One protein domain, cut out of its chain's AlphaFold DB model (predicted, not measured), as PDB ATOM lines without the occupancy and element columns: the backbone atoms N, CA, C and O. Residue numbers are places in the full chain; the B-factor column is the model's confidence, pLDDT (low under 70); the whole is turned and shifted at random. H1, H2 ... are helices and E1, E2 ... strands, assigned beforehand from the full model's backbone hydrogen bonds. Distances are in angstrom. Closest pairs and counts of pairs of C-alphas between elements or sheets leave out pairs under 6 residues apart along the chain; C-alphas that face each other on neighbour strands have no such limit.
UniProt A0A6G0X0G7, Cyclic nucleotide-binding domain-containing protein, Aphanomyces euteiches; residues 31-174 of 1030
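What this domain is: This is residues 31 to 174 of the 1030 residues of the protein "Cyclic nucleotide-binding domain-containing protein" of Aphanomyces euteiches (UniProt A0A6G0X0G7). Two four-stranded sheets lie face to face as a sandwich, E1 E8 E3 E6 on one side and E2 E7 E4 E5 on the other, their strands at 22 degrees to each other; it is a jelly roll, four nested antiparallel pairs like one long hairpin wound over both sheets. A long loop, residues 117 to 144, leaves the edge strand E6, pairs beside it again with residues 138 to 139 and goes over to E7 in the other sheet, while the very short helix H1 only grazes the first sheet. The printed part has 144 residues, with eight named strands and one named helix in the order E1 E2 H1 E3 E4 E5 E6 E7 E8; each sheet is antiparallel throughout. The class is mostly strand, though under half of the residues are in named elements. The whole is compact, with a radius of gyration of the C-alphas of 14.6 A, and spans 45 by 34 by 31 A.

Where its parts are: Begin with the first sheet and find C-alpha 46 at (-23.767, -25.240, -27.609), where E1, residues 46 to 50, begins. Its neighbour E8, residues 158 to 166, covers 25.4 A and ends at C-alpha 166, at (-35.229, -34.193, -34.019). E3, residues 78 to 87, is the longest strand by residues and covers 28.9 A; E6, residues 110 to 116, covers 20.4 A. For the second sheet, find C-alpha 55 at (-33.717, -20.935, -13.291), where E2, residues 55 to 59, begins. Then look for E7, residues 145 to 152, at 20.7 A; E4, residues 90 to 96, at 19.4 A; and E5, residues 103 to 106. The helix H1 is residues 64 to 67.

How they stand to each other: Look first at the twisted sheet E1 E8 E3 E6, whose edge strands are E1 and E6. Between E1 and E8, N 48 and O 160 are 2.9 A apart, within hydrogen-bond range. Between E8 and E3, at 163 degrees, you find N 82 and O 163 at 2.9 A; between E3 and E6, at 168 degrees, N 81 and O 113 at 2.9 A. Residues 115 to 116, which belong to E6, pair in parallel with residues 138 to 139, a stretch too short to be named. In the other sheet, the edge strands are E2 and E5, and between the neighbours E2 and E7, N 56 and O 150 are within hydrogen-bond range at 2.8 A. Between E7 and E4, N 93 and O 149 are 3.0 A apart. E4 and E5 form a hairpin, with N 94 and O 103 at 2.8 A. The parts of the two sheets that face each other are 9.1 A apart, centre to centre, and their best planes differ by 7 degrees. Of E1 and E7, one in each sheet, the closest C-alphas are those of Val 50 and Ala 152, 6.2 A apart. E2 and E5 are apart. H1 only grazes the first sheet with its residues 66 to 67; the closest C-alphas of H1 and E8 are those of Leu 67 and Ser 166, 5.6 A apart. H1 is not on the second sheet, and is too short for any O i to N i+4 pair; its one O i to N i+3 pair is within range.

The domain as a whole: The two C-alphas farthest apart are those of Pro 74 and Asp 155, at 46.4 A. The printed part has no cut. The link from E6 to E7, with 28 residues, is long; the link from E3 to E4, for instance, is tight with 2 residues. The mean pLDDT of the printed part is 82.0; in this model 14 residues are under 70, among them residues 131 to 136 in that long link.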
ATOM      1  N   PHE A  31     -40.043 -17.666 -15.867       83.69
ATOM      2  CA  PHE A  31     -38.624 -17.962 -16.017       83.69
ATOM      3  C   PHE A  31     -37.990 -16.960 -17.000       83.69
ATOM      4  O   PHE A  31     -38.658 -16.557 -17.954       83.69
ATOM      5  N   PRO A  32     -36.734 -16.525 -16.796       88.56
ATOM      6  CA  PRO A  32     -36.009 -15.766 -17.808       88.56
ATOM      7  C   PRO A  32     -35.698 -16.671 -19.010       88.56
ATOM      8  O   PRO A  32     -35.355 -17.839 -18.836       88.56
ATOM      9  N   GLU A  33     -35.813 -16.132 -20.222       91.88
ATOM     10  CA  GLU A  33     -35.631 -16.883 -21.470       91.88
ATOM     11  C   GLU A  33     -34.211 -16.735 -22.030       91.88
ATOM     12  O   GLU A  33     -33.668 -15.631 -22.140       91.88
ATOM     13  N   TYR A  34     -33.610 -17.856 -22.424       93.94
ATOM     14  CA  TYR A  34     -32.351 -17.885 -23.155       93.94
ATOM     15  C   TYR A  34     -32.552 -17.399 -24.590       93.94
ATOM     16  O   TYR A  34     -33.447 -17.855 -25.301       93.94
ATOM     17  N   HIS A  35     -31.693 -16.475 -25.006       91.88
ATOM     18  CA  HIS A  35     -31.695 -15.915 -26.348       91.88
ATOM     19  C   HIS A  35     -30.629 -16.642 -27.171       91.88
ATOM     20  O   HIS A  35     -29.437 -16.526 -26.886       91.88
ATOM     21  N   TYR A  36     -31.064 -17.418 -28.164       91.00
ATOM     22  CA  TYR A  36     -30.160 -18.106 -29.085       91.00
ATOM     23  C   TYR A  36     -29.475 -17.096 -30.020       91.00
ATOM     24  O   TYR A  36     -30.125 -16.131 -30.426       91.00
ATOM     25  N   PRO A  37     -28.194 -17.297 -30.376       87.00
ATOM     26  CA  PRO A  37     -27.526 -16.471 -31.373       87.00
ATOM     27  C   PRO A  37     -28.028 -16.802 -32.791       87.00
ATOM     28  O   PRO A  37     -28.413 -17.939 -33.070       87.00
ATOM     29  N   ASP A  38     -28.004 -15.811 -33.687       80.56
ATOM     30  CA  ASP A  38     -28.541 -15.925 -35.056       80.56
ATOM     31  C   ASP A  38     -27.786 -16.948 -35.937       80.56
ATOM     32  O   ASP A  38     -28.316 -17.413 -36.945       80.56
ATOM     33  N   ASP A  39     -26.554 -17.308 -35.564       82.00
ATOM     34  CA  ASP A  39     -25.658 -18.243 -36.255       82.00
ATOM     35  C   ASP A  39     -25.563 -19.627 -35.578       82.00
ATOM     36  O   ASP A  39     -24.614 -20.380 -35.814       82.00
ATOM     37  N   LEU A  40     -26.541 -19.992 -34.738       84.69
ATOM     38  CA  LEU A  40     -26.532 -21.248 -33.982       84.69
ATOM     39  C   LEU A  40     -26.574 -22.506 -34.873       84.69
ATOM     40  O   LEU A  40     -27.633 -22.937 -35.337       84.69
ATOM     41  N   ASP A  41     -25.431 -23.181 -35.003       82.50
ATOM     42  CA  ASP A  41     -25.342 -24.520 -35.590       82.50
ATOM     43  C   ASP A  41     -25.898 -25.590 -34.634       82.50
ATOM     44  O   ASP A  41     -25.192 -26.138 -33.782       82.50
ATOM     45  N   LEU A  42     -27.178 -25.930 -34.809       82.94
ATOM     46  CA  LEU A  42     -27.841 -26.999 -34.059       82.94
ATOM     47  C   LEU A  42     -27.240 -28.393 -34.296       82.94
ATOM     48  O   LEU A  42     -27.562 -29.305 -33.534       82.94
ATOM     49  N   SER A  43     -26.392 -28.619 -35.310       74.38
ATOM     50  CA  SER A  43     -25.750 -29.930 -35.483       74.38
ATOM     51  C   SER A  43     -24.833 -30.272 -34.300       74.38
ATOM     52  O   SER A  43     -24.765 -31.440 -33.903       74.38
ATOM     53  N   GLN A  44     -24.250 -29.251 -33.664       77.25
ATOM     54  CA  GLN A  44     -23.334 -29.346 -32.530       77.25
ATOM     55  C   GLN A  44     -24.025 -29.033 -31.191       77.25
ATOM     56  O   GLN A  44     -25.133 -28.502 -31.127       77.25
ATOM     57  N   SER A  45     -23.367 -29.378 -30.081       81.81
ATOM     58  CA  SER A  45     -23.781 -28.922 -28.749       81.81
ATOM     59  C   SER A  45     -23.271 -27.505 -28.480       81.81
ATOM     60  O   SER A  45     -22.081 -27.249 -28.673       81.81
ATOM     61  N   PHE A  46     -24.112 -26.625 -27.943       86.19
ATOM     62  CA  PHE A  46     -23.767 -25.240 -27.609       86.19
ATOM     63  C   PHE A  46     -23.686 -25.018 -26.086       86.19
ATOM     64  O   PHE A  46     -24.350 -25.723 -25.321       86.19
ATOM     65  N   PRO A  47     -22.853 -24.075 -25.607       88.12
ATOM     66  CA  PRO A  47     -22.718 -23.792 -24.183       88.12
ATOM     67  C   PRO A  47     -23.861 -22.909 -23.664       88.12
ATOM     68  O   PRO A  47     -24.203 -21.893 -24.271       88.12
ATOM     69  N   VAL A  48     -24.383 -23.239 -22.483       90.50
ATOM     70  CA  VAL A  48     -25.319 -22.397 -21.724       90.50
ATOM     71  C   VAL A  48     -24.779 -22.205 -20.310       90.50
ATOM     72  O   VAL A  48     -24.225 -23.130 -19.711       90.50
ATOM     73  N   THR A  49     -24.917 -20.992 -19.778       89.56
ATOM     74  CA  THR A  49     -24.501 -20.646 -18.418       89.56
ATOM     75  C   THR A  49     -25.690 -20.133 -17.614       89.56
ATOM     76  O   THR A  49     -26.458 -19.289 -18.079       89.56
ATOM     77  N   VAL A  50     -25.851 -20.650 -16.400       89.50
ATOM     78  CA  VAL A  50     -26.917 -20.273 -15.469       89.50
ATOM     79  C   VAL A  50     -26.264 -19.909 -14.142       89.50
ATOM     80  O   VAL A  50     -25.541 -20.710 -13.559       89.50
ATOM     81  N   ALA A  51     -26.477 -18.679 -13.674       87.44
ATOM     82  CA  ALA A  51     -25.920 -18.253 -12.392       87.44
ATOM     83  C   ALA A  51     -26.541 -19.058 -11.240       87.44
ATOM     84  O   ALA A  51     -27.732 -19.370 -11.282       87.44
ATOM     85  N   LYS A  52     -25.753 -19.350 -10.203       87.94
ATOM     86  CA  LYS A  52     -26.164 -20.153  -9.041       87.94
ATOM     87  C   LYS A  52     -27.506 -19.714  -8.448       87.94
ATOM     88  O   LYS A  52     -27.761 -18.516  -8.271       87.94
ATOM     89  N   GLY A  53     -28.358 -20.680  -8.113       83.81
ATOM     90  CA  GLY A  53     -29.690 -20.426  -7.563       83.81
ATOM     91  C   GLY A  53     -30.652 -19.707  -8.512       83.81
ATOM     92  O   GLY A  53     -31.566 -19.029  -8.034       83.81
ATOM     93  N   ARG A  54     -30.434 -19.783  -9.831       89.81
ATOM     94  CA  ARG A  54     -31.364 -19.269 -10.843       89.81
ATOM     95  C   ARG A  54     -31.863 -20.376 -11.759       89.81
ATOM     96  O   ARG A  54     -31.164 -21.343 -12.047       89.81
ATOM     97  N   ASP A  55     -33.057 -20.129 -12.275       91.75
ATOM     98  CA  ASP A  55     -33.717 -20.935 -13.291       91.75
ATOM     99  C   ASP A  55     -33.577 -20.221 -14.648       91.75
ATOM    100  O   ASP A  55     -33.664 -18.990 -14.704       91.75
ATOM    101  N   LEU A  56     -33.397 -20.962 -15.743       94.12
ATOM    102  CA  LEU A  56     -33.320 -20.445 -17.115       94.12
ATOM    103  C   LEU A  56     -34.170 -21.311 -18.052       94.12
ATOM    104  O   LEU A  56     -33.965 -22.518 -18.134       94.12
ATOM    105  N   LEU A  57     -35.096 -20.695 -18.789       94.19
ATOM    106  CA  LEU A  57     -35.904 -21.364 -19.808       94.19
ATOM    107  C   LEU A  57     -35.191 -21.335 -21.165       94.19
ATOM    108  O   LEU A  57     -34.810 -20.273 -21.650       94.19
ATOM    109  N   LEU A  58     -35.069 -22.497 -21.798       95.00
ATOM    110  CA  LEU A  58     -34.679 -22.691 -23.192       95.00
ATOM    111  C   LEU A  58     -35.959 -22.814 -24.040       95.00
ATOM    112  O   LEU A  58     -36.544 -23.902 -24.079       95.00
ATOM    113  N   PRO A  59     -36.460 -21.736 -24.674       93.75
ATOM    114  CA  PRO A  59     -37.709 -21.792 -25.430       93.75
ATOM    115  C   PRO A  59     -37.520 -22.569 -26.740       93.75
ATOM    116  O   PRO A  59     -36.501 -22.416 -27.414       93.75
ATOM    117  N   LEU A  60     -38.500 -23.384 -27.140       91.56
ATOM    118  CA  LEU A  60     -38.452 -24.112 -28.420       91.56
ATOM    119  C   LEU A  60     -38.957 -23.277 -29.604       91.56
ATOM    120  O   LEU A  60     -38.587 -23.550 -30.744       91.56
ATOM    121  N   GLN A  61     -39.758 -22.237 -29.350       89.50
ATOM    122  CA  GLN A  61     -40.378 -21.411 -30.392       89.50
ATOM    123  C   GLN A  61     -39.374 -20.805 -31.403       89.50
ATOM    124  O   GLN A  61     -39.650 -20.906 -32.600       89.50
ATOM    125  N   PRO A  62     -38.208 -20.241 -31.010       89.81
ATOM    126  CA  PRO A  62     -37.228 -19.732 -31.978       89.81
ATOM    127  C   PRO A  62     -36.640 -20.836 -32.872       89.81
ATOM    128  O   PRO A  62     -36.396 -20.619 -34.056       89.81
ATOM    129  N   LEU A  63     -36.469 -22.041 -32.319       89.31
ATOM    130  CA  LEU A  63     -35.883 -23.199 -33.001       89.31
ATOM    131  C   LEU A  63     -36.911 -24.014 -33.804       89.31
ATOM    132  O   LEU A  63     -36.547 -25.012 -34.430       89.31
ATOM    133  N   HIS A  64     -38.191 -23.618 -33.801       87.88
ATOM    134  CA  HIS A  64     -39.280 -24.425 -34.358       87.88
ATOM    135  C   HIS A  64     -39.042 -24.787 -35.832       87.88
ATOM    136  O   HIS A  64     -39.196 -25.941 -36.219       87.88
ATOM    137  N   HIS A  65     -38.588 -23.818 -36.630       84.88
ATOM    138  CA  HIS A  65     -38.294 -23.967 -38.059       84.88
ATOM    139  C   HIS A  65     -37.185 -24.990 -38.385       84.88
ATOM    140  O   HIS A  65     -37.098 -25.451 -39.518       84.88
ATOM    141  N   ALA A  66     -36.327 -25.326 -37.415       84.12
ATOM    142  CA  ALA A  66     -35.211 -26.257 -37.588       84.12
ATOM    143  C   ALA A  66     -35.443 -27.613 -36.897       84.12
ATOM    144  O   ALA A  66     -34.827 -28.609 -37.271       84.12
ATOM    145  N   LEU A  67     -36.308 -27.668 -35.879       86.56
ATOM    146  CA  LEU A  67     -36.571 -28.883 -35.098       86.56
ATOM    147  C   LEU A  67     -37.889 -29.580 -35.459       86.56
ATOM    148  O   LEU A  67     -38.014 -30.780 -35.218       86.56
ATOM    149  N   PHE A  68     -38.866 -28.880 -36.035       88.81
ATOM    150  CA  PHE A  68     -40.198 -29.424 -36.305       88.81
ATOM    151  C   PHE A  68     -40.450 -29.488 -37.818       88.81
ATOM    152  O   PHE A  68     -40.176 -28.514 -38.516       88.81
ATOM    153  N   PRO A  69     -40.966 -30.611 -38.350       83.19
ATOM    154  CA  PRO A  69     -41.266 -30.723 -39.771       83.19
ATOM    155  C   PRO A  69     -42.569 -29.984 -40.119       83.19
ATOM    156  O   PRO A  69     -43.568 -30.120 -39.409       83.19
ATOM    157  N   ASP A  70     -42.580 -29.270 -41.250       79.69
ATOM    158  CA  ASP A  70     -43.757 -28.531 -41.751       79.69
ATOM    159  C   ASP A  70     -44.981 -29.436 -41.982       79.69
ATOM    160  O   ASP A  70     -46.127 -29.020 -41.809       79.69
ATOM    161  N   VAL A  71     -44.737 -30.695 -42.360       77.81
ATOM    162  CA  VAL A  71     -45.753 -31.734 -42.557       77.81
ATOM    163  C   VAL A  71     -45.428 -32.906 -41.641       77.81
ATOM    164  O   VAL A  71     -44.295 -33.383 -41.606       77.81
ATOM    165  N   GLU A  72     -46.420 -33.377 -40.889       70.50
ATOM    166  CA  GLU A  72     -46.224 -34.459 -39.927       70.50
ATOM    167  C   GLU A  72     -45.937 -35.795 -40.647       70.50
ATOM    168  O   GLU A  72     -46.744 -36.231 -41.475       70.50
ATOM    169  N   PRO A  73     -44.791 -36.452 -40.385       74.25
ATOM    170  CA  PRO A  73     -44.446 -37.703 -41.047       74.25
ATOM    171  C   PRO A  73     -45.338 -38.855 -40.549       74.25
ATOM    172  O   PRO A  73     -45.669 -38.913 -39.365       74.25
ATOM    173  N   PRO A  74     -45.667 -39.846 -41.401       66.19
ATOM    174  CA  PRO A  74     -46.605 -40.926 -41.066       66.19
ATOM    175  C   PRO A  74     -46.115 -41.898 -39.975       66.19
ATOM    176  O   PRO A  74     -46.867 -42.774 -39.560       66.19
ATOM    177  N   GLN A  75     -44.864 -41.771 -39.523       64.25
ATOM    178  CA  GLN A  75     -44.290 -42.537 -38.408       64.25
ATOM    179  C   GLN A  75     -44.267 -41.740 -37.086       64.25
ATOM    180  O   GLN A  75     -43.704 -42.212 -36.100       64.25
ATOM    181  N   GLY A  76     -44.865 -40.542 -37.065       75.44
ATOM    182  CA  GLY A  76     -44.714 -39.567 -35.988       75.44
ATOM    183  C   GLY A  76     -43.347 -38.878 -36.020       75.44
ATOM    184  O   GLY A  76     -42.412 -39.328 -36.685       75.44
ATOM    185  N   PHE A  77     -43.224 -37.763 -35.302       85.94
ATOM    186  CA  PHE A  77     -41.940 -37.096 -35.085       85.94
ATOM    187  C   PHE A  77     -41.540 -37.186 -33.609       85.94
ATOM    188  O   PHE A  77     -42.395 -37.277 -32.728       85.94
ATOM    189  N   SER A  78     -40.236 -37.188 -33.343       87.56
ATOM    190  CA  SER A  78     -39.694 -37.189 -31.983       87.56
ATOM    191  C   SER A  78     -38.696 -36.050 -31.820       87.56
ATOM    192  O   SER A  78     -37.943 -35.748 -32.748       87.56
ATOM    193  N   LEU A  79     -38.686 -35.439 -30.637       90.12
ATOM    194  CA  LEU A  79     -37.766 -34.372 -30.247       90.12
ATOM    195  C   LEU A  79     -36.800 -34.917 -29.199       90.12
ATOM    196  O   LEU A  79     -37.229 -35.517 -28.217       90.12
ATOM    197  N   GLY A  80     -35.507 -34.702 -29.391       89.06
ATOM    198  CA  GLY A  80     -34.478 -35.075 -28.436       89.06
ATOM    199  C   GLY A  80     -33.870 -33.846 -27.775       89.06
ATOM    200  O   GLY A  80     -33.639 -32.818 -28.416       89.06
ATOM    201  N   PHE A  81     -33.584 -33.970 -26.487       89.50
ATOM    202  CA  PHE A  81     -32.824 -32.994 -25.721       89.50
ATOM    203  C   PHE A  81     -31.717 -33.712 -24.969       89.50
ATOM    204  O   PHE A  81     -31.984 -34.672 -24.252       89.50
ATOM    205  N   SER A  82     -30.489 -33.230 -25.114       86.50
ATOM    206  CA  SER A  82     -29.351 -33.671 -24.318       86.50
ATOM    207  C   SER A  82     -28.749 -32.468 -23.608       86.50
ATOM    208  O   SER A  82     -28.548 -31.415 -24.218       86.50
ATOM    209  N   VAL A  83     -28.454 -32.630 -22.325       86.50
ATOM    210  CA  VAL A  83     -27.765 -31.630 -21.513       86.50
ATOM    211  C   VAL A  83     -26.723 -32.314 -20.651       86.50
ATOM    212  O   VAL A  83     -26.900 -33.447 -20.195       86.50
ATOM    213  N   SER A  84     -25.593 -31.654 -20.446       84.44
ATOM    214  CA  SER A  84     -24.570 -32.175 -19.551       84.44
ATOM    215  C   SER A  84     -23.797 -31.052 -18.872       84.44
ATOM    216  O   SER A  84     -23.301 -30.143 -19.542       84.44
ATOM    217  N   ALA A  85     -23.697 -31.116 -17.549       82.12
ATOM    218  CA  ALA A  85     -22.981 -30.156 -16.727       82.12
ATOM    219  C   ALA A  85     -21.464 -30.363 -16.841       82.12
ATOM    220  O   ALA A  85     -20.936 -31.440 -16.579       82.12
ATOM    221  N   CYS A  86     -20.753 -29.307 -17.234       78.12
ATOM    222  CA  CYS A  86     -19.296 -29.238 -17.148       78.12
ATOM    223  C   CYS A  86     -18.833 -28.707 -15.776       78.12
ATOM    224  O   CYS A  86     -17.702 -28.975 -15.375       78.12
ATOM    225  N   SER A  87     -19.679 -27.943 -15.071       75.94
ATOM    226  CA  SER A  87     -19.479 -27.539 -13.671       75.94
ATOM    227  C   SER A  87     -20.786 -27.065 -13.029       75.94
ATOM    228  O   SER A  87     -21.600 -26.441 -13.709       75.94
ATOM    229  N   GLY A  88     -20.927 -27.279 -11.717       76.00
ATOM    230  CA  GLY A  88     -22.172 -27.045 -10.974       76.00
ATOM    231  C   GLY A  88     -23.161 -28.204 -11.141       76.00
ATOM    232  O   GLY A  88     -23.093 -28.927 -12.132       76.00
ATOM    233  N   SER A  89     -24.053 -28.392 -10.171       80.81
ATOM    234  CA  SER A  89     -25.148 -29.366 -10.245       80.81
ATOM    235  C   SER A  89     -26.426 -28.715 -10.782       80.81
ATOM    236  O   SER A  89     -26.611 -27.494 -10.691       80.81
ATOM    237  N   MET A  90     -27.286 -29.527 -11.402       87.31
ATOM    238  CA  MET A  90     -28.496 -29.054 -12.075       87.31
ATOM    239  C   MET A  90     -29.705 -29.956 -11.849       87.31
ATOM    240  O   MET A  90     -29.600 -31.182 -11.813       87.31
ATOM    241  N   ALA A  91     -30.878 -29.333 -11.843       88.19
ATOM    242  CA  ALA A  91     -32.148 -30.003 -12.071       88.19
ATOM    243  C   ALA A  91     -32.750 -29.531 -13.404       88.19
ATOM    244  O   ALA A  91     -32.630 -28.364 -13.784       88.19
ATOM    245  N   VAL A  92     -33.384 -30.450 -14.130       89.62
ATOM    246  CA  VAL A  92     -33.943 -30.201 -15.465       89.62
ATOM    247  C   VAL A  92     -35.438 -30.482 -15.438       89.62
ATOM    248  O   VAL A  92     -35.859 -31.552 -14.996       89.62
ATOM    249  N   ALA A  93     -36.237 -29.545 -15.943       89.69
ATOM    250  CA  ALA A  93     -37.685 -29.682 -16.058       89.69
ATOM    251  C   ALA A  93     -38.180 -29.299 -17.460       89.69
ATOM    252  O   ALA A  93     -37.642 -28.405 -18.109       89.69
ATOM    253  N   MET A  94     -39.241 -29.944 -17.932       90.81
ATOM    254  CA  MET A  94     -39.973 -29.553 -19.137       90.81
ATOM    255  C   MET A  94     -41.041 -28.515 -18.769       90.81
ATOM    256  O   MET A  94     -41.741 -28.693 -17.776       90.81
ATOM    257  N   LEU A  95     -41.222 -27.461 -19.568       90.12
ATOM    258  CA  LEU A  95     -42.352 -26.540 -19.427       90.12
ATOM    259  C   LEU A  95     -43.410 -26.839 -20.508       90.12
ATOM    260  O   LEU A  95     -43.128 -26.613 -21.689       90.12
ATOM    261  N   PRO A  96     -44.614 -27.328 -20.155       87.06
ATOM    262  CA  PRO A  96     -45.650 -27.650 -21.130       87.06
ATOM    263  C   PRO A  96     -46.589 -26.467 -21.398       87.06
ATOM    264  O   PRO A  96     -46.999 -25.759 -20.476       87.06
ATOM    265  N   ILE A  97     -46.999 -26.302 -22.658       85.06
ATOM    266  CA  ILE A  97     -47.880 -25.217 -23.127       85.06
ATOM    267  C   ILE A  97     -49.256 -25.280 -22.444       85.06
ATOM    268  O   ILE A  97     -49.843 -24.247 -22.125       85.06
ATOM    269  N   SER A  98     -49.771 -26.487 -22.195       76.00
ATOM    270  CA  SER A  98     -51.125 -26.707 -21.672       76.00
ATOM    271  C   SER A  98     -51.291 -26.402 -20.178       76.00
ATOM    272  O   SER A  98     -52.395 -26.058 -19.752       76.00
ATOM    273  N   SER A  99     -50.225 -26.510 -19.376       74.19
ATOM    274  CA  SER A  99     -50.262 -26.281 -17.922       74.19
ATOM    275  C   SER A  99     -49.522 -25.016 -17.478       74.19
ATOM    276  O   SER A  99     -49.878 -24.429 -16.455       74.19
ATOM    277  N   GLY A 100     -48.476 -24.602 -18.203       70.12
ATOM    278  CA  GLY A 100     -47.576 -23.519 -17.797       70.12
ATOM    279  C   GLY A 100     -46.871 -23.759 -16.454       70.12
ATOM    280  O   GLY A 100     -46.440 -22.799 -15.815       70.12
ATOM    281  N   ALA A 101     -46.789 -25.015 -16.001       80.00
ATOM    282  CA  ALA A 101     -46.126 -25.427 -14.766       80.00
ATOM    283  C   ALA A 101     -45.010 -26.435 -15.093       80.00
ATOM    284  O   ALA A 101     -45.265 -27.350 -15.879       80.00
ATOM    285  N   PRO A 102     -43.798 -26.290 -14.525       84.25
ATOM    286  CA  PRO A 102     -42.681 -27.176 -14.834       84.25
ATOM    287  C   PRO A 102     -42.976 -28.620 -14.402       84.25
ATOM    288  O   PRO A 102     -43.545 -28.864 -13.338       84.25
ATOM    289  N   PHE A 103     -42.568 -29.561 -15.245       84.44
ATOM    290  CA  PHE A 103     -42.593 -30.999 -15.015       84.44
ATOM    291  C   PHE A 103     -41.148 -31.490 -14.887       84.44
ATOM    292  O   PHE A 103     -40.400 -31.467 -15.866       84.44
ATOM    293  N   ASP A 104     -40.746 -31.890 -13.682       82.88
ATOM    294  CA  ASP A 104     -39.373 -32.311 -13.394       82.88
ATOM    295  C   ASP A 104     -39.008 -33.589 -14.170       82.88
ATOM    296  O   ASP A 104     -39.770 -34.556 -14.186       82.88
ATOM    297  N   LEU A 105     -37.837 -33.591 -14.817       81.25
ATOM    298  CA  LEU A 105     -37.335 -34.716 -15.611       81.25
ATOM    299  C   LEU A 105     -36.257 -35.504 -14.856       81.25
ATOM    300  O   LEU A 105     -36.384 -36.714 -14.696       81.25
ATOM    301  N   SER A 106     -35.183 -34.840 -14.407       76.81
ATOM    302  CA  SER A 106     -34.092 -35.474 -13.646       76.81
ATOM    303  C   SER A 106     -33.139 -34.448 -13.010       76.81
ATOM    304  O   SER A 106     -33.068 -33.287 -13.426       76.81
ATOM    305  N   THR A 107     -32.370 -34.903 -12.019       72.88
ATOM    306  CA  THR A 107     -31.332 -34.157 -11.281       72.88
ATOM    307  C   THR A 107     -29.915 -34.712 -11.506       72.88
ATOM    308  O   THR A 107     -29.030 -34.487 -10.688       72.88
ATOM    309  N   ASN A 108     -29.698 -35.510 -12.559       71.81
ATOM    310  CA  ASN A 108     -28.387 -36.094 -12.885       71.81
ATOM    311  C   ASN A 108     -27.498 -35.116 -13.684       71.81
ATOM    312  O   ASN A 108     -28.005 -34.341 -14.493       71.81
ATOM    313  N   ASP A 109     -26.171 -35.208 -13.555       62.94
ATOM    314  CA  ASP A 109     -25.231 -34.271 -14.204       62.94
ATOM    315  C   ASP A 109     -25.121 -34.428 -15.735       62.94
ATOM    316  O   ASP A 109     -24.723 -33.497 -16.438       62.94
ATOM    317  N   ALA A 110     -25.496 -35.586 -16.282       66.44
ATOM    318  CA  ALA A 110     -25.596 -35.826 -17.719       66.44
ATOM    319  C   ALA A 110     -26.914 -36.539 -18.028       66.44
ATOM    320  O   ALA A 110     -27.231 -37.563 -17.422       66.44
ATOM    321  N   GLN A 111     -27.695 -35.981 -18.953       77.94
ATOM    322  CA  GLN A 111     -29.057 -36.421 -19.241       77.94
ATOM    323  C   GLN A 111     -29.326 -36.369 -20.742       77.94
ATOM    324  O   GLN A 111     -28.867 -35.460 -21.437       77.94
ATOM    325  N   CYS A 112     -30.127 -37.308 -21.235       83.19
ATOM    326  CA  CYS A 112     -30.732 -37.197 -22.550       83.19
ATOM    327  C   CYS A 112     -32.147 -37.770 -22.535       83.19
ATOM    328  O   CYS A 112     -32.393 -38.824 -21.955       83.19
ATOM    329  N   PHE A 113     -33.064 -37.071 -23.197       86.06
ATOM    330  CA  PHE A 113     -34.477 -37.408 -23.281       86.06
ATOM    331  C   PHE A 113     -34.920 -37.437 -24.738       86.06
ATOM    332  O   PHE A 113     -34.553 -36.555 -25.512       86.06
ATOM    333  N   THR A 114     -35.760 -38.411 -25.093       87.62
ATOM    334  CA  THR A 114     -36.499 -38.410 -26.362       87.62
ATOM    335  C   THR A 114     -37.992 -38.293 -26.066       87.62
ATOM    336  O   THR A 114     -38.573 -39.178 -25.444       87.62
ATOM    337  N   PHE A 115     -38.619 -37.205 -26.504       88.75
ATOM    338  CA  PHE A 115     -40.061 -36.979 -26.422       88.75
ATOM    339  C   PHE A 115     -40.718 -37.479 -27.704       88.75
ATOM    340  O   PHE A 115     -40.279 -37.140 -28.807       88.75
ATOM    341  N   THR A 116     -41.756 -38.298 -27.571       86.75
ATOM    342  CA  THR A 116     -42.525 -38.811 -28.705       86.75
ATOM    343  C   THR A 116     -43.935 -39.180 -28.268       86.75
ATOM    344  O   THR A 116     -44.152 -39.628 -27.141       86.75
ATOM    345  N   ARG A 117     -44.909 -39.009 -29.160       83.31
ATOM    346  CA  ARG A 117     -46.326 -39.223 -28.842       83.31
ATOM    347  C   ARG A 117     -46.645 -40.699 -28.579       83.31
ATOM    348  O   ARG A 117     -47.257 -41.023 -27.564       83.31
ATOM    349  N   GLU A 118     -46.183 -41.589 -29.458       79.69
ATOM    350  CA  GLU A 118     -46.406 -43.040 -29.381       79.69
ATOM    351  C   GLU A 118     -45.114 -43.798 -29.761       79.69
ATOM    352  O   GLU A 118     -44.840 -44.004 -30.944       79.69
ATOM    353  N   PRO A 119     -44.276 -44.203 -28.782       72.31
ATOM    354  CA  PRO A 119     -43.041 -44.933 -29.058       72.31
ATOM    355  C   PRO A 119     -43.335 -46.387 -29.451       72.31
ATOM    356  O   PRO A 119     -43.898 -47.152 -28.664       72.31
ATOM    357  N   ASN A 120     -42.880 -46.782 -30.638       70.88
ATOM    358  CA  ASN A 120     -42.913 -48.156 -31.134       70.88
ATOM    359  C   ASN A 120     -41.553 -48.843 -30.930       70.88
ATOM    360  O   ASN A 120     -40.523 -48.191 -30.775       70.88
ATOM    361  N   ALA A 121     -41.519 -50.179 -30.995       64.19
ATOM    362  CA  ALA A 121     -40.287 -50.962 -30.809       64.19
ATOM    363  C   ALA A 121     -39.173 -50.653 -31.838       64.19
ATOM    364  O   ALA A 121     -38.009 -50.972 -31.606       64.19
ATOM    365  N   THR A 122     -39.528 -50.032 -32.966       65.56
ATOM    366  CA  THR A 122     -38.613 -49.597 -34.031       65.56
ATOM    367  C   THR A 122     -38.361 -48.087 -34.044       65.56
ATOM    368  O   THR A 122     -37.664 -47.613 -34.937       65.56
ATOM    369  N   THR A 123     -38.930 -47.310 -33.113       72.44
ATOM    370  CA  THR A 123     -38.677 -45.865 -33.034       72.44
ATOM    371  C   THR A 123     -37.209 -45.646 -32.644       72.44
ATOM    372  O   THR A 123     -36.780 -46.164 -31.610       72.44
ATOM    373  N   PRO A 124     -36.411 -44.917 -33.446       69.88
ATOM    374  CA  PRO A 124     -35.003 -44.708 -33.144       69.88
ATOM    375  C   PRO A 124     -34.847 -43.778 -31.938       69.88
ATOM    376  O   PRO A 124     -35.571 -42.794 -31.788       69.88
ATOM    377  N   SER A 125     -33.886 -44.090 -31.069       77.44
ATOM    378  CA  SER A 125     -33.529 -43.221 -29.947       77.44
ATOM    379  C   SER A 125     -32.794 -41.991 -30.469       77.44
ATOM    380  O   SER A 125     -31.874 -42.116 -31.278       77.44
ATOM    381  N   LEU A 126     -33.141 -40.804 -29.975       83.75
ATOM    382  CA  LEU A 126     -32.368 -39.592 -30.252       83.75
ATOM    383  C   LEU A 126     -31.202 -39.395 -29.265       83.75
ATOM    384  O   LEU A 126     -30.430 -38.447 -29.409       83.75
ATOM    385  N   CYS A 127     -31.042 -40.314 -28.307       80.88
ATOM    386  CA  CYS A 127     -29.981 -40.307 -27.308       80.88
ATOM    387  C   CYS A 127     -28.825 -41.254 -27.674       80.88
ATOM    388  O   CYS A 127     -29.085 -42.395 -28.056       80.88
ATOM    389  N   PRO A 128     -27.552 -40.821 -27.530       74.62
ATOM    390  CA  PRO A 128     -26.375 -41.622 -27.897       74.62
ATOM    391  C   PRO A 128     -26.030 -42.726 -26.883       74.62
ATOM    392  O   PRO A 128     -25.292 -43.660 -27.204       74.62
ATOM    393  N   LEU A 129     -26.547 -42.611 -25.656       76.75
ATOM    394  CA  LEU A 129     -26.302 -43.515 -24.536       76.75
ATOM    395  C   LEU A 129     -27.604 -44.187 -24.096       76.75
ATOM    396  O   LEU A 129     -28.674 -43.578 -24.133       76.75
ATOM    397  N   TYR A 130     -27.491 -45.435 -23.654       74.62
ATOM    398  CA  TYR A 130     -28.586 -46.247 -23.148       74.62
ATOM    399  C   TYR A 130     -28.413 -46.521 -21.649       74.62
ATOM    400  O   TYR A 130     -27.444 -47.165 -21.249       74.62
ATOM    401  N   PHE A 131     -29.364 -46.058 -20.835       69.00
ATOM    402  CA  PHE A 131     -29.295 -46.106 -19.365       69.00
ATOM    403  C   PHE A 131     -30.276 -47.092 -18.700       69.00
ATOM    404  O   PHE A 131     -30.151 -47.374 -17.513       69.00
ATOM    405  N   GLY A 132     -31.227 -47.674 -19.440       65.25
ATOM    406  CA  GLY A 132     -32.184 -48.628 -18.870       65.25
ATOM    407  C   GLY A 132     -33.449 -48.808 -19.705       65.25
ATOM    408  O   GLY A 132     -33.721 -48.038 -20.626       65.25
ATOM    409  N   ALA A 133     -34.228 -49.851 -19.403       55.03
ATOM    410  CA  ALA A 133     -35.405 -50.215 -20.198       55.03
ATOM    411  C   ALA A 133     -36.480 -49.112 -20.217       55.03
ATOM    412  O   ALA A 133     -37.080 -48.881 -21.267       55.03
ATOM    413  N   ASP A 134     -36.652 -48.410 -19.094       52.91
ATOM    414  CA  ASP A 134     -37.717 -47.425 -18.877       52.91
ATOM    415  C   ASP A 134     -37.350 -45.988 -19.306       52.91
ATOM    416  O   ASP A 134     -38.230 -45.142 -19.427       52.91
ATOM    417  N   GLU A 135     -36.075 -45.696 -19.592       56.75
ATOM    418  CA  GLU A 135     -35.589 -44.315 -19.801       56.75
ATOM    419  C   GLU A 135     -35.524 -43.867 -21.274       56.75
ATOM    420  O   GLU A 135     -35.090 -42.757 -21.578       56.75
ATOM    421  N   ARG A 136     -35.944 -44.710 -22.229       59.06
ATOM    422  CA  ARG A 136     -35.720 -44.434 -23.664       59.06
ATOM    423  C   ARG A 136     -36.621 -43.339 -24.252       59.06
ATOM    424  O   ARG A 136     -36.189 -42.656 -25.178       59.06
ATOM    425  N   PHE A 137     -37.862 -43.201 -23.774       71.94
ATOM    426  CA  PHE A 137     -38.865 -42.314 -24.381       71.94
ATOM    427  C   PHE A 137     -39.877 -41.762 -23.370       71.94
ATOM    428  O   PHE A 137     -40.547 -42.522 -22.672       71.94
ATOM    429  N   TYR A 138     -40.086 -40.447 -23.390       81.94
ATOM    430  CA  TYR A 138     -41.218 -39.793 -22.737       81.94
ATOM    431  C   TYR A 138     -42.417 -39.789 -23.687       81.94
ATOM    432  O   TYR A 138     -42.333 -39.238 -24.785       81.94
ATOM    433  N   ARG A 139     -43.538 -40.383 -23.249       84.31
ATOM    434  CA  ARG A 139     -44.826 -40.376 -23.968       84.31
ATOM    435  C   ARG A 139     -45.487 -39.003 -23.862       84.31
ATOM    436  O   ARG A 139     -46.370 -38.794 -23.033       84.31
ATOM    437  N   TYR A 140     -45.000 -38.063 -24.661       85.62
ATOM    438  CA  TYR A 140     -45.425 -36.669 -24.669       85.62
ATOM    439  C   TYR A 140     -45.374 -36.132 -26.100       85.62
ATOM    440  O   TYR A 140     -44.402 -36.395 -26.812       85.62
ATOM    441  N   ASP A 141     -46.403 -35.401 -26.535       86.88
ATOM    442  CA  ASP A 141     -46.393 -34.769 -27.858       86.88
ATOM    443  C   ASP A 141     -45.372 -33.618 -27.845       86.88
ATOM    444  O   ASP A 141     -45.522 -32.688 -27.045       86.88
ATOM    445  N   PRO A 142     -44.321 -33.633 -28.685       88.19
ATOM    446  CA  PRO A 142     -43.313 -32.585 -28.616       88.19
ATOM    447  C   PRO A 142     -43.833 -31.203 -29.037       88.19
ATOM    448  O   PRO A 142     -43.161 -30.211 -28.763       88.19
ATOM    449  N   ARG A 143     -45.011 -31.111 -29.680       86.44
ATOM    450  CA  ARG A 143     -45.665 -29.828 -30.005       86.44
ATOM    451  C   ARG A 143     -46.245 -29.131 -28.776       86.44
ATOM    452  O   ARG A 143     -46.368 -27.913 -28.795       86.44
ATOM    453  N   ASP A 144     -46.547 -29.877 -27.714       88.12
ATOM    454  CA  ASP A 144     -47.083 -29.344 -26.456       88.12
ATOM    455  C   ASP A 144     -45.978 -28.846 -25.498       88.12
ATOM    456  O   ASP A 144     -46.268 -28.412 -24.380       88.12
ATOM    457  N   ILE A 145     -44.705 -28.879 -25.914       90.19
ATOM    458  CA  ILE A 145     -43.553 -28.427 -25.123       90.19
ATOM    459  C   ILE A 145     -43.235 -26.962 -25.459       90.19
ATOM    460  O   ILE A 145     -42.870 -26.632 -26.584       90.19
ATOM    461  N   GLN A 146     -43.318 -26.070 -24.468       90.69
ATOM    462  CA  GLN A 146     -42.957 -24.653 -24.624       90.69
ATOM    463  C   GLN A 146     -41.431 -24.470 -24.641       90.69
ATOM    464  O   GLN A 146     -40.883 -23.662 -25.396       90.69
ATOM    465  N   GLY A 147     -40.740 -25.218 -23.783       92.06
ATOM    466  CA  GLY A 147     -39.297 -25.157 -23.605       92.06
ATOM    467  C   GLY A 147     -38.821 -26.042 -22.458       92.06
ATOM    468  O   GLY A 147     -39.610 -26.755 -21.837       92.06
ATOM    469  N   ILE A 148     -37.522 -25.990 -22.175       93.50
ATOM    470  CA  ILE A 148     -36.886 -26.768 -21.104       93.50
ATOM    471  C   ILE A 148     -36.229 -25.814 -20.112       93.50
ATOM    472  O   ILE A 148     -35.492 -24.915 -20.504       93.50
ATOM    473  N   VAL A 149     -36.522 -25.988 -18.828       92.62
ATOM    474  CA  VAL A 149     -35.983 -25.188 -17.728       92.62
ATOM    475  C   VAL A 149     -34.754 -25.888 -17.157       92.62
ATOM    476  O   VAL A 149     -34.824 -27.041 -16.732       92.62
ATOM    477  N   LEU A 150     -33.638 -25.165 -17.129       93.00
ATOM    478  CA  LEU A 150     -32.429 -25.518 -16.397       93.00
ATOM    479  C   LEU A 150     -32.442 -24.786 -15.056       93.00
ATOM    480  O   LEU A 150     -32.544 -23.560 -15.033       93.00
ATOM    481  N   MET A 151     -32.334 -25.519 -13.954       90.69
ATOM    482  CA  MET A 151     -32.314 -24.976 -12.596       90.69
ATOM    483  C   MET A 151     -30.924 -25.212 -12.003       90.69
ATOM    484  O   MET A 151     -30.494 -26.360 -11.882       90.69
ATOM    485  N   ALA A 152     -30.207 -24.133 -11.688       88.44
ATOM    486  CA  ALA A 152     -28.875 -24.191 -11.096       88.44
ATOM    487  C   ALA A 152     -28.956 -24.220  -9.566       88.44
ATOM    488  O   ALA A 152     -29.604 -23.362  -8.959       88.44
ATOM    489  N   ASP A 153     -28.236 -25.150  -8.940       80.56
ATOM    490  CA  ASP A 153     -28.127 -25.208  -7.482       80.56
ATOM    491  C   ASP A 153     -27.391 -23.989  -6.888       80.56
ATOM    492  O   ASP A 153     -26.843 -23.130  -7.584       80.56
ATOM    493  N   LEU A 154     -27.408 -23.877  -5.558       75.50
ATOM    494  CA  LEU A 154     -26.892 -22.712  -4.827       75.50
ATOM    495  C   LEU A 154     -25.355 -22.656  -4.723       75.50
ATOM    496  O   LEU A 154     -24.811 -21.619  -4.328       75.50
ATOM    497  N   ASP A 155     -24.661 -23.747  -5.050       69.94
ATOM    498  CA  ASP A 155     -23.253 -23.946  -4.690       69.94
ATOM    499  C   ASP A 155     -22.261 -23.318  -5.682       69.94
ATOM    500  O   ASP A 155     -21.249 -22.747  -5.265       69.94
ATOM    501  N   ALA A 156     -22.554 -23.369  -6.983       78.31
ATOM    502  CA  ALA A 156     -21.697 -22.844  -8.047       78.31
ATOM    503  C   ALA A 156     -22.521 -22.394  -9.259       78.31
ATOM    504  O   ALA A 156     -23.659 -22.824  -9.437       78.31
ATOM    505  N   ASP A 157     -21.943 -21.534 -10.101       82.81
ATOM    506  CA  ASP A 157     -22.553 -21.208 -11.390       82.81
ATOM    507  C   ASP A 157     -22.544 -22.457 -12.286       82.81
ATOM    508  O   ASP A 157     -21.533 -23.156 -12.413       82.81
ATOM    509  N   LEU A 158     -23.696 -22.745 -12.886       85.75
ATOM    510  CA  LEU A 158     -23.919 -23.914 -13.719       85.75
ATOM    511  C   LEU A 158     -23.446 -23.620 -15.146       85.75
ATOM    512  O   LEU A 158     -23.969 -22.731 -15.821       85.75
ATOM    513  N   HIS A 159     -22.485 -24.404 -15.624       86.50
ATOM    514  CA  HIS A 159     -22.025 -24.380 -17.009       86.50
ATOM    515  C   HIS A 159     -22.377 -25.716 -17.661       86.50
ATOM    516  O   HIS A 159     -21.821 -26.746 -17.283       86.50
ATOM    517  N   VAL A 160     -23.269 -25.704 -18.651       88.19
ATOM    518  CA  VAL A 160     -23.721 -26.910 -19.362       88.19
ATOM    519  C   VAL A 160     -23.420 -26.831 -20.855       88.19
ATOM    520  O   VAL A 160     -23.349 -25.749 -21.440       88.19
ATOM    521  N   MET A 161     -23.294 -27.994 -21.487       86.25
ATOM    522  CA  MET A 161     -23.435 -28.147 -22.934       86.25
ATOM    523  C   MET A 161     -24.838 -28.681 -23.227       86.25
ATOM    524  O   MET A 161     -25.265 -29.654 -22.608       86.25
ATOM    525  N   VAL A 162     -25.546 -28.051 -24.162       89.19
ATOM    526  CA  VAL A 162     -26.919 -28.384 -24.563       89.19
ATOM    527  C   VAL A 162     -26.943 -28.789 -26.035       89.19
ATOM    528  O   VAL A 162     -26.228 -28.216 -26.855       89.19
ATOM    529  N   SER A 163     -27.778 -29.761 -26.394       87.69
ATOM    530  CA  SER A 163     -28.068 -30.117 -27.783       87.69
ATOM    531  C   SER A 163     -29.549 -30.443 -27.965       87.69
ATOM    532  O   SER A 163     -30.124 -31.217 -27.198       87.69
ATOM    533  N   PHE A 164     -30.149 -29.872 -29.011       89.56
ATOM    534  CA  PHE A 164     -31.490 -30.217 -29.477       89.56
ATOM    535  C   PHE A 164     -31.397 -31.072 -30.743       89.56
ATOM    536  O   PHE A 164     -30.609 -30.809 -31.658       89.56
ATOM    537  N   THR A 165     -32.208 -32.120 -30.810       87.31
ATOM    538  CA  THR A 165     -32.215 -33.083 -31.912       87.31
ATOM    539  C   THR A 165     -33.658 -33.396 -32.314       87.31
ATOM    540  O   THR A 165     -34.587 -33.176 -31.543       87.31
ATOM    541  N   SER A 166     -33.885 -33.861 -33.539       88.12
ATOM    542  CA  SER A 166     -35.229 -34.193 -34.019       88.12
ATOM    543  C   SER A 166     -35.153 -35.240 -35.115       88.12
ATOM    544  O   SER A 166     -34.224 -35.211 -35.921       88.12
ATOM    545  N   THR A 167     -36.161 -36.108 -35.207       84.69
ATOM    546  CA  THR A 167     -36.300 -37.058 -36.326       84.69
ATOM    547  C   THR A 167     -36.482 -36.373 -37.684       84.69
ATOM    548  O   THR A 167     -36.319 -37.025 -38.710       84.69
ATOM    549  N   ALA A 168     -36.801 -35.073 -37.715       77.44
ATOM    550  CA  ALA A 168     -36.853 -34.279 -38.945       77.44
ATOM    551  C   ALA A 168     -35.458 -33.942 -39.512       77.44
ATOM    552  O   ALA A 168     -35.316 -33.787 -40.722       77.44
ATOM    553  N   THR A 169     -34.431 -33.843 -38.659       75.56
ATOM    554  CA  THR A 169     -33.057 -33.465 -39.046       75.56
ATOM    555  C   THR A 169     -32.030 -34.577 -38.848       75.56
ATOM    556  O   THR A 169     -30.963 -34.549 -39.458       75.56
ATOM    557  N   PHE A 170     -32.327 -35.567 -38.007       76.69
ATOM    558  CA  PHE A 170     -31.425 -36.655 -37.651       76.69
ATOM    559  C   PHE A 170     -32.206 -37.951 -37.415       76.69
ATOM    560  O   PHE A 170     -33.091 -37.999 -36.567       76.69
ATOM    561  N   SER A 171     -31.847 -39.028 -38.113       73.44
ATOM    562  CA  SER A 171     -32.558 -40.319 -38.061       73.44
ATOM    563  C   SER A 171     -32.482 -41.063 -36.720       73.44
ATOM    564  O   SER A 171     -33.107 -42.111 -36.586       73.44
ATOM    565  N   GLY A 172     -31.730 -40.554 -35.741       77.06
ATOM    566  CA  GLY A 172     -31.498 -41.211 -34.457       77.06
ATOM    567  C   GLY A 172     -30.440 -42.316 -34.514       77.06
ATOM    568  O   GLY A 172     -29.932 -42.677 -35.576       77.06
ATOM    569  N   PHE A 173     -30.096 -42.842 -33.341       75.56
ATOM    570  CA  PHE A 173     -29.081 -43.872 -33.156       75.56
ATOM    571  C   PHE A 173     -29.702 -45.274 -33.232       75.56
ATOM    572  O   PHE A 173     -30.537 -45.653 -32.408       75.56
ATOM    573  N   ASN A 174     -29.255 -46.074 -34.206       74.00
ATOM    574  CA  ASN A 174     -29.659 -47.480 -34.361       74.00
ATOM    575  C   ASN A 174     -28.884 -48.425 -33.423       74.00
ATOM    576  O   ASN A 174     -29.342 -49.539 -33.116       74.00
TER     577      ASN A 174